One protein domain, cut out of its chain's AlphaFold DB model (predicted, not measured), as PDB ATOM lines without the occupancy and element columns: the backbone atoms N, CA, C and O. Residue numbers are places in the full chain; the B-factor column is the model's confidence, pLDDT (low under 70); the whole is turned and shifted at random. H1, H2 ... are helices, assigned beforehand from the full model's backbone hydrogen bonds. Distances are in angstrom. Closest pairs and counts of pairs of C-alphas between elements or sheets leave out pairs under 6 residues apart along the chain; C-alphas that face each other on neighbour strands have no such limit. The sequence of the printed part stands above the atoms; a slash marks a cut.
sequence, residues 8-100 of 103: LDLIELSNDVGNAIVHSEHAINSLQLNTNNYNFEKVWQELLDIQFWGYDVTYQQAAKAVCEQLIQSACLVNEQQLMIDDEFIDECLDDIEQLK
ATOM      1  N   LEU A   8     367.542   6.684  20.231       86.56
ATOM      2  CA  LEU A   8     367.309   7.710  19.212       86.56
ATOM      3  C   LEU A   8     367.156   7.101  17.812       86.56
ATOM      4  O   LEU A   8     366.211   7.443  17.114       86.56
ATOM      5  N   ASP A   9     368.024   6.151  17.440       85.69
ATOM      6  CA  ASP A   9     367.935   5.480  16.133       85.69
ATOM      7  C   ASP A   9     366.591   4.709  16.002       85.69
ATOM      8  O   ASP A   9     366.006   4.648  14.921       85.69
ATOM      9  N   LEU A  10     366.064   4.146  17.103       85.94
ATOM     10  CA  LEU A  10     364.741   3.497  17.124       85.94
ATOM     11  C   LEU A  10     363.584   4.495  17.025       85.94
ATOM     12  O   LEU A  10     362.592   4.190  16.367       85.94
ATOM     13  N   ILE A  11     363.695   5.663  17.661       87.06
ATOM     14  CA  ILE A  11     362.689   6.732  17.576       87.06
ATOM     15  C   ILE A  11     362.620   7.260  16.141       87.06
ATOM     16  O   ILE A  11     361.532   7.375  15.588       87.06
ATOM     17  N   GLU A  12     363.769   7.516  15.513       88.06
ATOM     18  CA  GLU A  12     363.841   7.941  14.110       88.06
ATOM     19  C   GLU A  12     363.204   6.902  13.180       88.06
ATOM     20  O   GLU A  12     362.343   7.246  12.374       88.06
ATOM     21  N   LEU A  13     363.536   5.617  13.354       88.00
ATOM     22  CA  LEU A  13     362.912   4.543  12.580       88.00
ATOM     23  C   LEU A  13     361.398   4.444  12.831       88.00
ATOM     24  O   LEU A  13     360.634   4.235  11.892       88.00
ATOM     25  N   SER A  14     360.954   4.612  14.078       90.38
ATOM     26  CA  SER A  14     359.528   4.609  14.432       90.38
ATOM     27  C   SER A  14     358.786   5.771  13.779       90.38
ATOM     28  O   SER A  14     357.678   5.575  13.292       90.38
ATOM     29  N   ASN A  15     359.410   6.948  13.698       87.38
ATOM     30  CA  ASN A  15     358.850   8.112  13.016       87.38
ATOM     31  C   ASN A  15     358.746   7.885  11.505       87.38
ATOM     32  O   ASN A  15     357.706   8.173  10.917       87.38
ATOM     33  N   ASP A  16     359.782   7.331  10.871       86.56
ATOM     34  CA  ASP A  16     359.752   7.020   9.437       86.56
ATOM     35  C   ASP A  16     358.671   5.986   9.105       86.56
ATOM     36  O   ASP A  16     357.931   6.149   8.132       86.56
ATOM     37  N   VAL A  17     358.547   4.943   9.929       88.06
ATOM     38  CA  VAL A  17     357.485   3.937   9.807       88.06
ATOM     39  C   VAL A  17     356.113   4.557  10.068       88.06
ATOM     40  O   VAL A  17     355.190   4.305   9.302       88.06
ATOM     41  N   GLY A  18     355.974   5.402  11.091       84.19
ATOM     42  CA  GLY A  18     354.738   6.125  11.392       84.19
ATOM     43  C   GLY A  18     354.291   7.008  10.228       84.19
ATOM     44  O   GLY A  18     353.137   6.950   9.822       84.19
ATOM     45  N   ASN A  19     355.215   7.741   9.604       83.19
ATOM     46  CA  ASN A  19     354.930   8.532   8.406       83.19
ATOM     47  C   ASN A  19     354.495   7.648   7.227       83.19
ATOM     48  O   ASN A  19     353.532   7.979   6.533       83.19
ATOM     49  N   ALA A  20     355.160   6.506   7.013       84.56
ATOM     50  CA  ALA A  20     354.762   5.543   5.987       84.56
ATOM     51  C   ALA A  20     353.343   5.007   6.241       84.56
ATOM     52  O   ALA A  20     352.548   4.894   5.303       84.56
ATOM     53  N   ILE A  21     353.014   4.725   7.508       81.19
ATOM     54  CA  ILE A  21     351.673   4.340   7.952       81.19
ATOM     55  C   ILE A  21     350.690   5.453   7.620       81.19
ATOM     56  O   ILE A  21     349.771   5.162   6.872       81.19
ATOM     57  N   VAL A  22     350.932   6.707   8.020       78.00
ATOM     58  CA  VAL A  22     350.072   7.876   7.721       78.00
ATOM     59  C   VAL A  22     349.823   8.056   6.214       78.00
ATOM     60  O   VAL A  22     348.708   8.349   5.772       78.00
ATOM     61  N   HIS A  23     350.849   7.844   5.390       75.38
ATOM     62  CA  HIS A  23     350.733   7.937   3.933       75.38
ATOM     63  C   HIS A  23     349.965   6.769   3.308       75.38
ATOM     64  O   HIS A  23     349.202   6.973   2.361       75.38
ATOM     65  N   SER A  24     350.114   5.569   3.865       70.12
ATOM     66  CA  SER A  24     349.280   4.404   3.535       70.12
ATOM     67  C   SER A  24     347.858   4.565   4.100       70.12
ATOM     68  O   SER A  24     346.876   4.053   3.564       70.12
ATOM     69  N   GLU A  25     347.726   5.353   5.165       59.03
ATOM     70  CA  GLU A  25     346.541   5.544   5.987       59.03
ATOM     71  C   GLU A  25     345.484   6.448   5.385       59.03
ATOM     72  O   GLU A  25     344.359   6.408   5.872       59.03
ATOM     73  N   HIS A  26     345.707   7.161   4.280       52.50
ATOM     74  CA  HIS A  26     344.540   7.672   3.549       52.50
ATOM     75  C   HIS A  26     343.564   6.530   3.145       52.50
ATOM     76  O   HIS A  26     342.401   6.814   2.863       52.50
ATOM     77  N   ALA A  27     343.988   5.253   3.215       49.34
ATOM     78  CA  ALA A  27     343.139   4.056   3.181       49.34
ATOM     79  C   ALA A  27     342.879   3.356   4.551       49.34
ATOM     80  O   ALA A  27     341.941   2.562   4.635       49.34
ATOM     81  N   ILE A  28     343.656   3.628   5.614       53.91
ATOM     82  CA  ILE A  28     343.636   2.910   6.918       53.91
ATOM     83  C   ILE A  28     343.126   3.781   8.091       53.91
ATOM     84  O   ILE A  28     342.515   3.232   9.000       53.91
ATOM     85  N   ASN A  29     343.243   5.116   8.048       47.81
ATOM     86  CA  ASN A  29     342.882   6.048   9.141       47.81
ATOM     87  C   ASN A  29     341.402   6.005   9.554       47.81
ATOM     88  O   ASN A  29     341.009   6.504  10.604       47.81
ATOM     89  N   SER A  30     340.550   5.416   8.720       53.81
ATOM     90  CA  SER A  30     339.133   5.193   9.013       53.81
ATOM     91  C   SER A  30     338.830   3.828   9.646       53.81
ATOM     92  O   SER A  30     337.667   3.535   9.926       53.81
ATOM     93  N   LEU A  31     339.833   2.969   9.850       56.12
ATOM     94  CA  LEU A  31     339.670   1.647  10.447       56.12
ATOM     95  C   LEU A  31     340.031   1.705  11.934       56.12
ATOM     96  O   LEU A  31     341.172   1.951  12.302       56.12
ATOM     97  N   GLN A  32     339.060   1.413  12.800       68.31
ATOM     98  CA  GLN A  32     339.313   1.115  14.213       68.31
ATOM     99  C   GLN A  32     340.052  -0.227  14.313       68.31
ATOM    100  O   GLN A  32     339.418  -1.275  14.463       68.31
ATOM    101  N   LEU A  33     341.375  -0.214  14.131       76.94
ATOM    102  CA  LEU A  33     342.216  -1.413  14.125       76.94
ATOM    103  C   LEU A  33     342.042  -2.212  15.423       76.94
ATOM    104  O   LEU A  33     342.102  -1.653  16.513       76.94
ATOM    105  N   ASN A  34     341.847  -3.519  15.300       79.88
ATOM    106  CA  ASN A  34     341.858  -4.495  16.386       79.88
ATOM    107  C   ASN A  34     342.460  -5.807  15.879       79.88
ATOM    108  O   ASN A  34     342.533  -6.033  14.675       79.88
ATOM    109  N   THR A  35     342.830  -6.717  16.777       80.25
ATOM    110  CA  THR A  35     343.498  -7.989  16.438       80.25
ATOM    111  C   THR A  35     342.772  -8.857  15.402       80.25
ATOM    112  O   THR A  35     343.396  -9.721  14.790       80.25
ATOM    113  N   ASN A  36     341.478  -8.623  15.162       80.19
ATOM    114  CA  ASN A  36     340.642  -9.427  14.273       80.19
ATOM    115  C   ASN A  36     340.319  -8.765  12.924       80.19
ATOM    116  O   ASN A  36     339.731  -9.431  12.069       80.19
ATOM    117  N   ASN A  37     340.638  -7.482  12.710       77.56
ATOM    118  CA  ASN A  37     340.179  -6.743  11.524       77.56
ATOM    119  C   ASN A  37     341.287  -6.203  10.609       77.56
ATOM    120  O   ASN A  37     340.977  -5.502   9.644       77.56
ATOM    121  N   TYR A  38     342.547  -6.565  10.851       76.69
ATOM    122  CA  TYR A  38     343.651  -6.249   9.949       76.69
ATOM    123  C   TYR A  38     344.463  -7.496   9.595       76.69
ATOM    124  O   TYR A  38     344.501  -8.484  10.324       76.69
ATOM    125  N   ASN A  39     345.116  -7.445   8.436       83.50
ATOM    126  CA  ASN A  39     346.101  -8.435   8.023       83.50
ATOM    127  C   ASN A  39     347.455  -7.734   7.948       83.50
ATOM    128  O   ASN A  39     347.692  -6.963   7.017       83.50
ATOM    129  N   PHE A  40     348.322  -8.001   8.927       85.56
ATOM    130  CA  PHE A  40     349.624  -7.345   9.031       85.56
ATOM    131  C   PHE A  40     350.466  -7.487   7.762       85.56
ATOM    132  O   PHE A  40     351.034  -6.509   7.298       85.56
ATOM    133  N   GLU A  41     350.503  -8.676   7.156       88.75
ATOM    134  CA  GLU A  41     351.305  -8.910   5.949       88.75
ATOM    135  C   GLU A  41     350.825  -8.063   4.769       88.75
ATOM    136  O   GLU A  41     351.634  -7.595   3.972       88.75
ATOM    137  N   LYS A  42     349.514  -7.816   4.678       83.94
ATOM    138  CA  LYS A  42     348.963  -6.928   3.653       83.94
ATOM    139  C   LYS A  42     349.357  -5.469   3.906       83.94
ATOM    140  O   LYS A  42     349.807  -4.809   2.977       83.94
ATOM    141  N   VAL A  43     349.231  -4.998   5.148       81.56
ATOM    142  CA  VAL A  43     349.643  -3.638   5.547       81.56
ATOM    143  C   VAL A  43     351.135  -3.441   5.296       81.56
ATOM    144  O   VAL A  43     351.541  -2.447   4.706       81.56
ATOM    145  N   TRP A  44     351.958  -4.419   5.672       88.94
ATOM    146  CA  TRP A  44     353.395  -4.368   5.450       88.94
ATOM    147  C   TRP A  44     353.761  -4.323   3.965       88.94
ATOM    148  O   TRP A  44     354.658  -3.575   3.588       88.94
ATOM    149  N   GLN A  45     353.067  -5.077   3.109       86.69
ATOM    150  CA  GLN A  45     353.315  -5.025   1.669       86.69
ATOM    151  C   GLN A  45     352.971  -3.650   1.074       86.69
ATOM    152  O   GLN A  45     353.746  -3.126   0.281       86.69
ATOM    153  N   GLU A  46     351.848  -3.053   1.482       83.12
ATOM    154  CA  GLU A  46     351.472  -1.696   1.057       83.12
ATOM    155  C   GLU A  46     352.509  -0.663   1.527       83.12
ATOM    156  O   GLU A  46     352.923   0.199   0.750       83.12
ATOM    157  N   LEU A  47     352.998  -0.810   2.763       84.81
ATOM    158  CA  LEU A  47     354.058   0.035   3.304       84.81
ATOM    159  C   LEU A  47     355.356  -0.108   2.525       84.81
ATOM    160  O   LEU A  47     355.913   0.921   2.173       84.81
ATOM    161  N   LEU A  48     355.801  -1.336   2.223       86.06
ATOM    162  CA  LEU A  48     357.001  -1.614   1.423       86.06
ATOM    163  C   LEU A  48     356.965  -0.923   0.057       86.06
ATOM    164  O   LEU A  48     357.988  -0.422  -0.412       86.06
ATOM    165  N   ASP A  49     355.800  -0.923  -0.590       81.56
ATOM    166  CA  ASP A  49     355.629  -0.368  -1.931       81.56
ATOM    167  C   ASP A  49     355.683   1.173  -1.923       81.56
ATOM    168  O   ASP A  49     356.170   1.788  -2.876       81.56
ATOM    169  N   ILE A  50     355.222   1.808  -0.839       77.94
ATOM    170  CA  ILE A  50     355.239   3.269  -0.652       77.94
ATOM    171  C   ILE A  50     356.601   3.739  -0.138       77.94
ATOM    172  O   ILE A  50     357.165   4.726  -0.616       77.94
ATOM    173  N   GLN A  51     357.134   3.017   0.839       77.62
ATOM    174  CA  GLN A  51     358.325   3.354   1.589       77.62
ATOM    175  C   GLN A  51     359.127   2.076   1.824       77.62
ATOM    176  O   GLN A  51     358.601   0.998   2.017       77.62
ATOM    177  N   PHE A  52     360.445   2.172   1.808       85.38
ATOM    178  CA  PHE A  52     361.355   1.049   2.045       85.38
ATOM    179  C   PHE A  52     361.652   0.061   0.894       85.38
ATOM    180  O   PHE A  52     362.597  -0.723   1.039       85.38
ATOM    181  N   TRP A  53     360.990   0.139  -0.270       86.12
ATOM    182  CA  TRP A  53     361.299  -0.716  -1.441       86.12
ATOM    183  C   TRP A  53     362.778  -0.694  -1.875       86.12
ATOM    184  O   TRP A  53     363.288  -1.682  -2.398       86.12
ATOM    185  N   GLY A  54     363.464   0.435  -1.667       86.81
ATOM    186  CA  GLY A  54     364.862   0.640  -2.056       86.81
ATOM    187  C   GLY A  54     365.902   0.171  -1.034       86.81
ATOM    188  O   GLY A  54     367.094   0.198  -1.346       86.81
ATOM    189  N   TYR A  55     365.493  -0.232   0.175       88.25
ATOM    190  CA  TYR A  55     366.420  -0.779   1.171       88.25
ATOM    191  C   TYR A  55     366.702  -2.260   0.926       88.25
ATOM    192  O   TYR A  55     365.940  -2.961   0.263       88.25
ATOM    193  N   ASP A  56     367.800  -2.752   1.500       92.00
ATOM    194  CA  ASP A  56     368.042  -4.189   1.538       92.00
ATOM    195  C   ASP A  56     367.055  -4.921   2.462       92.00
ATOM    196  O   ASP A  56     366.383  -4.339   3.317       92.00
ATOM    197  N   VAL A  57     366.997  -6.240   2.284       90.06
ATOM    198  CA  VAL A  57     366.067  -7.121   3.000       90.06
ATOM    199  C   VAL A  57     366.265  -7.060   4.518       90.06
ATOM    200  O   VAL A  57     365.298  -7.187   5.264       90.06
ATOM    201  N   THR A  58     367.492  -6.860   5.003       88.75
ATOM    202  CA  THR A  58     367.771  -6.811   6.443       88.75
ATOM    203  C   THR A  58     367.207  -5.535   7.063       88.75
ATOM    204  O   THR A  58     366.558  -5.604   8.108       88.75
ATOM    205  N   TYR A  59     367.373  -4.385   6.409       87.56
ATOM    206  CA  TYR A  59     366.757  -3.136   6.857       87.56
ATOM    207  C   TYR A  59     365.231  -3.174   6.748       87.56
ATOM    208  O   TYR A  59     364.547  -2.716   7.663       87.56
ATOM    209  N   GLN A  60     364.687  -3.790   5.694       91.31
ATOM    210  CA  GLN A  60     363.242  -4.011   5.577       91.31
ATOM    211  C   GLN A  60     362.701  -4.854   6.739       91.31
ATOM    212  O   GLN A  60     361.664  -4.521   7.301       91.31
ATOM    213  N   GLN A  61     363.407  -5.909   7.157       90.75
ATOM    214  CA  GLN A  61     363.002  -6.725   8.309       90.75
ATOM    215  C   GLN A  61     363.026  -5.944   9.629       90.75
ATOM    216  O   GLN A  61     362.131  -6.126  10.455       90.75
ATOM    217  N   ALA A  62     364.009  -5.062   9.828       88.12
ATOM    218  CA  ALA A  62     364.056  -4.201  11.009       88.12
ATOM    219  C   ALA A  62     362.871  -3.218  11.040       88.12
ATOM    220  O   ALA A  62     362.198  -3.100  12.063       88.12
ATOM    221  N   ALA A  63     362.568  -2.576   9.908       90.62
ATOM    222  CA  ALA A  63     361.405  -1.701   9.773       90.62
ATOM    223  C   ALA A  63     360.081  -2.465   9.968       90.62
ATOM    224  O   ALA A  63     359.196  -1.981  10.672       90.62
ATOM    225  N   LYS A  64     359.973  -3.693   9.435       92.69
ATOM    226  CA  LYS A  64     358.815  -4.578   9.638       92.69
ATOM    227  C   LYS A  64     358.562  -4.837  11.120       92.69
ATOM    228  O   LYS A  64     357.427  -4.722  11.566       92.69
ATOM    229  N   ALA A  65     359.609  -5.152  11.882       91.81
ATOM    230  CA  ALA A  65     359.488  -5.429  13.311       91.81
ATOM    231  C   ALA A  65     358.980  -4.210  14.102       91.81
ATOM    232  O   ALA A  65     358.120  -4.358  14.968       91.81
ATOM    233  N   VAL A  66     359.462  -3.004  13.782       91.19
ATOM    234  CA  VAL A  66     358.964  -1.756  14.394       91.19
ATOM    235  C   VAL A  66     357.507  -1.498  14.005       91.19
ATOM    236  O   VAL A  66     356.682  -1.210  14.869       91.19
ATOM    237  N   CYS A  67     357.166  -1.670  12.726       90.44
ATOM    238  CA  CYS A  67     355.795  -1.529  12.239       90.44
ATOM    239  C   CYS A  67     354.828  -2.482  12.951       90.44
ATOM    240  O   CYS A  67     353.725  -2.078  13.315       90.44
ATOM    241  N   GLU A  68     355.232  -3.734  13.164       90.75
ATOM    242  CA  GLU A  68     354.411  -4.730  13.852       90.75
ATOM    243  C   GLU A  68     354.086  -4.294  15.282       90.75
ATOM    244  O   GLU A  68     352.934  -4.381  15.703       90.75
ATOM    245  N   GLN A  69     355.076  -3.759  16.005       90.44
ATOM    246  CA  GLN A  69     354.871  -3.252  17.362       90.44
ATOM    247  C   GLN A  69     353.927  -2.046  17.390       90.44
ATOM    248  O   GLN A  69     353.002  -2.031  18.196       90.44
ATOM    249  N   LEU A  70     354.093  -1.078  16.483       87.31
ATOM    250  CA  LEU A  70     353.217   0.099  16.418       87.31
ATOM    251  C   LEU A  70     351.753  -0.287  16.149       87.31
ATOM    252  O   LEU A  70     350.849   0.193  16.834       87.31
ATOM    253  N   ILE A  71     351.509  -1.201  15.203       86.50
ATOM    254  CA  ILE A  71     350.153  -1.677  14.888       86.50
ATOM    255  C   ILE A  71     349.559  -2.488  16.048       86.50
ATOM    256  O   ILE A  71     348.378  -2.325  16.368       86.50
ATOM    257  N   GLN A  72     350.354  -3.332  16.714       88.06
ATOM    258  CA  GLN A  72     349.915  -4.056  17.911       88.06
ATOM    259  C   GLN A  72     349.529  -3.093  19.041       88.06
ATOM    260  O   GLN A  72     348.476  -3.273  19.654       88.06
ATOM    261  N   SER A  73     350.322  -2.047  19.280       87.50
ATOM    262  CA  SER A  73     350.000  -1.002  20.256       87.50
ATOM    263  C   SER A  73     348.691  -0.290  19.915       87.50
ATOM    264  O   SER A  73     347.830  -0.176  20.785       87.50
ATOM    265  N   ALA A  74     348.486   0.103  18.654       84.44
ATOM    266  CA  ALA A  74     347.233   0.721  18.217       84.44
ATOM    267  C   ALA A  74     346.019  -0.200  18.441       84.44
ATOM    268  O   ALA A  74     344.982   0.243  18.935       84.44
ATOM    269  N   CYS A  75     346.155  -1.501  18.155       85.62
ATOM    270  CA  CYS A  75     345.099  -2.481  18.421       85.62
ATOM    271  C   CYS A  75     344.762  -2.574  19.913       85.62
ATOM    272  O   CYS A  75     343.587  -2.557  20.266       85.62
ATOM    273  N   LEU A  76     345.774  -2.645  20.784       87.31
ATOM    274  CA  LEU A  76     345.575  -2.732  22.236       87.31
ATOM    275  C   LEU A  76     344.839  -1.507  22.787       87.31
ATOM    276  O   LEU A  76     343.940  -1.660  23.613       87.31
ATOM    277  N   VAL A  77     345.214  -0.315  22.327       86.88
ATOM    278  CA  VAL A  77     344.592   0.961  22.712       86.88
ATOM    279  C   VAL A  77     343.129   0.990  22.271       86.88
ATOM    280  O   VAL A  77     342.247   1.246  23.091       86.88
ATOM    281  N   ASN A  78     342.855   0.630  21.014       84.50
ATOM    282  CA  ASN A  78     341.500   0.589  20.461       84.50
ATOM    283  C   ASN A  78     340.604  -0.455  21.147       84.50
ATOM    284  O   ASN A  78     339.449  -0.168  21.459       84.50
ATOM    285  N   GLU A  79     341.114  -1.663  21.404       87.19
ATOM    286  CA  GLU A  79     340.367  -2.738  22.074       87.19
ATOM    287  C   GLU A  79     340.015  -2.383  23.522       87.19
ATOM    288  O   GLU A  79     338.938  -2.738  24.004       87.19
ATOM    289  N   GLN A  80     340.900  -1.650  24.199       87.25
ATOM    290  CA  GLN A  80     340.668  -1.137  25.548       87.25
ATOM    291  C   GLN A  80     339.865   0.171  25.566       87.25
ATOM    292  O   GLN A  80     339.529   0.649  26.646       87.25
ATOM    293  N   GLN A  81     339.534   0.731  24.395       85.69
ATOM    294  CA  GLN A  81     338.854   2.023  24.253       85.69
ATOM    295  C   GLN A  81     339.597   3.157  24.977       85.69
ATOM    296  O   GLN A  81     338.977   4.072  25.520       85.69
ATOM    297  N   LEU A  82     340.931   3.077  25.007       82.31
ATOM    298  CA  LEU A  82     341.774   4.121  25.573       82.31
ATOM    299  C   LEU A  82     341.816   5.305  24.609       82.31
ATOM    300  O   LEU A  82     341.953   5.132  23.397       82.31
ATOM    301  N   MET A  83     341.708   6.508  25.160       79.00
ATOM    302  CA  MET A  83     341.897   7.742  24.411       79.00
ATOM    303  C   MET A  83     343.358   8.149  24.563       79.00
ATOM    304  O   MET A  83     343.819   8.362  25.680       79.00
ATOM    305  N   ILE A  84     344.086   8.171  23.448       77.19
ATOM    306  CA  ILE A  84     345.421   8.767  23.372       77.19
ATOM    307  C   ILE A  84     345.253  10.027  22.539       77.19
ATOM    308  O   ILE A  84     345.171   9.961  21.313       77.19
ATOM    309  N   ASP A  85     345.115  11.147  23.226       79.56
ATOM    310  CA  ASP A  85     344.991  12.478  22.655       79.56
ATOM    311  C   ASP A  85     346.138  13.373  23.139       79.56
ATOM    312  O   ASP A  85     347.056  12.925  23.833       79.56
ATOM    313  N   ASP A  86     346.099  14.637  22.725       78.19
ATOM    314  CA  ASP A  86     347.116  15.619  23.090       78.19
ATOM    315  C   ASP A  86     347.223  15.776  24.620       78.19
ATOM    316  O   ASP A  86     348.329  15.918  25.128       78.19
ATOM    317  N   GLU A  87     346.113  15.655  25.364       82.75
ATOM    318  CA  GLU A  87     346.105  15.736  26.834       82.75
ATOM    319  C   GLU A  87     346.888  14.572  27.458       82.75
ATOM    320  O   GLU A  87     347.762  14.799  28.290       82.75
ATOM    321  N   PHE A  88     346.667  13.335  27.000       82.50
ATOM    322  CA  PHE A  88     347.451  12.182  27.460       82.50
ATOM    323  C   PHE A  88     348.952  12.317  27.147       82.50
ATOM    324  O   PHE A  88     349.805  11.926  27.951       82.50
ATOM    325  N   ILE A  89     349.292  12.837  25.961       81.50
ATOM    326  CA  ILE A  89     350.689  13.055  25.557       81.50
ATOM    327  C   ILE A  89     351.336  14.120  26.446       81.50
ATOM    328  O   ILE A  89     352.451  13.906  26.927       81.50
ATOM    329  N   ASP A  90     350.636  15.227  26.685       78.25
ATOM    330  CA  ASP A  90     351.105  16.324  27.527       78.25
ATOM    331  C   ASP A  90     351.311  15.857  28.980       78.25
ATOM    332  O   ASP A  90     352.376  16.102  29.545       78.25
ATOM    333  N   GLU A  91     350.385  15.077  29.552       79.81
ATOM    334  CA  GLU A  91     350.542  14.479  30.891       79.81
ATOM    335  C   GLU A  91     351.796  13.591  30.992       79.81
ATOM    336  O   GLU A  91     352.560  13.675  31.957       79.81
ATOM    337  N   CYS A  92     352.058  12.767  29.972       77.19
ATOM    338  CA  CYS A  92     353.253  11.923  29.942       77.19
ATOM    339  C   CYS A  92     354.555  12.742  29.897       77.19
ATOM    340  O   CYS A  92     355.585  12.289  30.401       77.19
ATOM    341  N   LEU A  93     354.535  13.917  29.262       73.38
ATOM    342  CA  LEU A  93     355.690  14.811  29.166       73.38
ATOM    343  C   LEU A  93     355.882  15.638  30.447       73.38
ATOM    344  O   LEU A  93     357.023  15.842  30.872       73.38
ATOM    345  N   ASP A  94     354.795  16.047  31.099       64.00
ATOM    346  CA  ASP A  94     354.821  16.799  32.357       64.00
ATOM    347  C   ASP A  94     355.429  15.980  33.512       64.00
ATOM    348  O   ASP A  94     356.199  16.507  34.325       64.00
ATOM    349  N   ASP A  95     355.192  14.667  33.547       55.50
ATOM    350  CA  ASP A  95     355.821  13.767  34.523       55.50
ATOM    351  C   ASP A  95     357.337  13.588  34.286       55.50
ATOM    352  O   ASP A  95     358.108  13.364  35.228       55.50
ATOM    353  N   ILE A  96     357.813  13.758  33.046       56.09
ATOM    354  CA  ILE A  96     359.252  13.750  32.727       56.09
ATOM    355  C   ILE A  96     359.927  15.022  33.255       56.09
ATOM    356  O   ILE A  96     361.076  14.968  33.705       56.09
ATOM    357  N   GLU A  97     359.228  16.161  33.275       50.44
ATOM    358  CA  GLU A  97     359.756  17.389  33.872       50.44
ATOM    359  C   GLU A  97     359.907  17.310  35.399       50.44
ATOM    360  O   GLU A  97     360.791  17.972  35.953       50.44
ATOM    361  N   GLN A  98     359.110  16.482  36.084       51.44
ATOM    362  CA  GLN A  98     359.283  16.216  37.519       51.44
ATOM    363  C   GLN A  98     360.489  15.312  37.812       51.44
ATOM    364  O   GLN A  98     361.085  15.406  38.883       51.44
ATOM    365  N   LEU A  99     360.906  14.497  36.840       49.38
ATOM    366  CA  LEU A  99     362.125  13.682  36.867       49.38
ATOM    367  C   LEU A  99     363.380  14.459  36.424       49.38
ATOM    368  O   LEU A  99     364.378  13.848  36.031       49.38
ATOM    369  N   LYS A 100     363.375  15.801  36.500       48.66
ATOM    370  CA  LYS A 100     364.601  16.611  36.415       48.66
ATOM    371  C   LYS A 100     365.539  16.167  37.539       48.66
ATOM    372  O   LYS A 100     365.377  16.548  38.689       48.66
TER     373      LYS A 100
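AT A GLANCE: This is residues 8 to 100 of the 103 residues of an uncharacterized protein of Alteromonadales bacterium alter-6D02 (UniProt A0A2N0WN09). H1 and H2 pack on each other and cross the long helix H3, making a small body from which residues 85 to 100, with H4, stick out. The 93 printed residues hold four named helices, H1 to H4 in order, and no named strand: all helix, mostly crossed. The whole is only just loose, close to compact, with a radius of gyration of the C-alphas of 14.9 A and spans of 42 by 30 by 19 A.

HOW THE PARTS SIT: Start at H1, residues 8 to 24: its residues 20 to 24 alone touch H2, residues 40 to 50, about perpendicular at 90 degrees, closest at C-alphas of Ala 20 and Leu 47, 6.2 A. H1's residues 13 to 18 alone touch H3, residues 57 to 79, only just about perpendicular at 72 degrees, closest at C-alphas of Val 17 and Cys 67, 6.2 A. H2 touches H3 at a steep tilt of 55 degrees, opposite ways, closest at C-alphas of Trp 44 and Lys 64, 6.9 A. H4, residues 86 to 98, is apart from these three. Each O i to N i+4 pair is within hydrogen-bond range in H1, H2 and H3, and 8 of 9 in H4.

IN THESE COORDINATES: Find C-alpha 8 at (367.309, 7.710, 19.212); H1 runs 24.1 A from there, H2 15.4 A, H3 32.3 A, and H4 18.9 A to C-alpha 98 at (359.283, 16.216, 37.519).

THE WHOLE: The two C-alphas farthest apart, of Lys 42 and Lys 100, are 43.3 A apart. The printed part has no cut; residues 25 to 39 make the long link. Confidence is under 70 at residues 25 to 32 and 94 to 100.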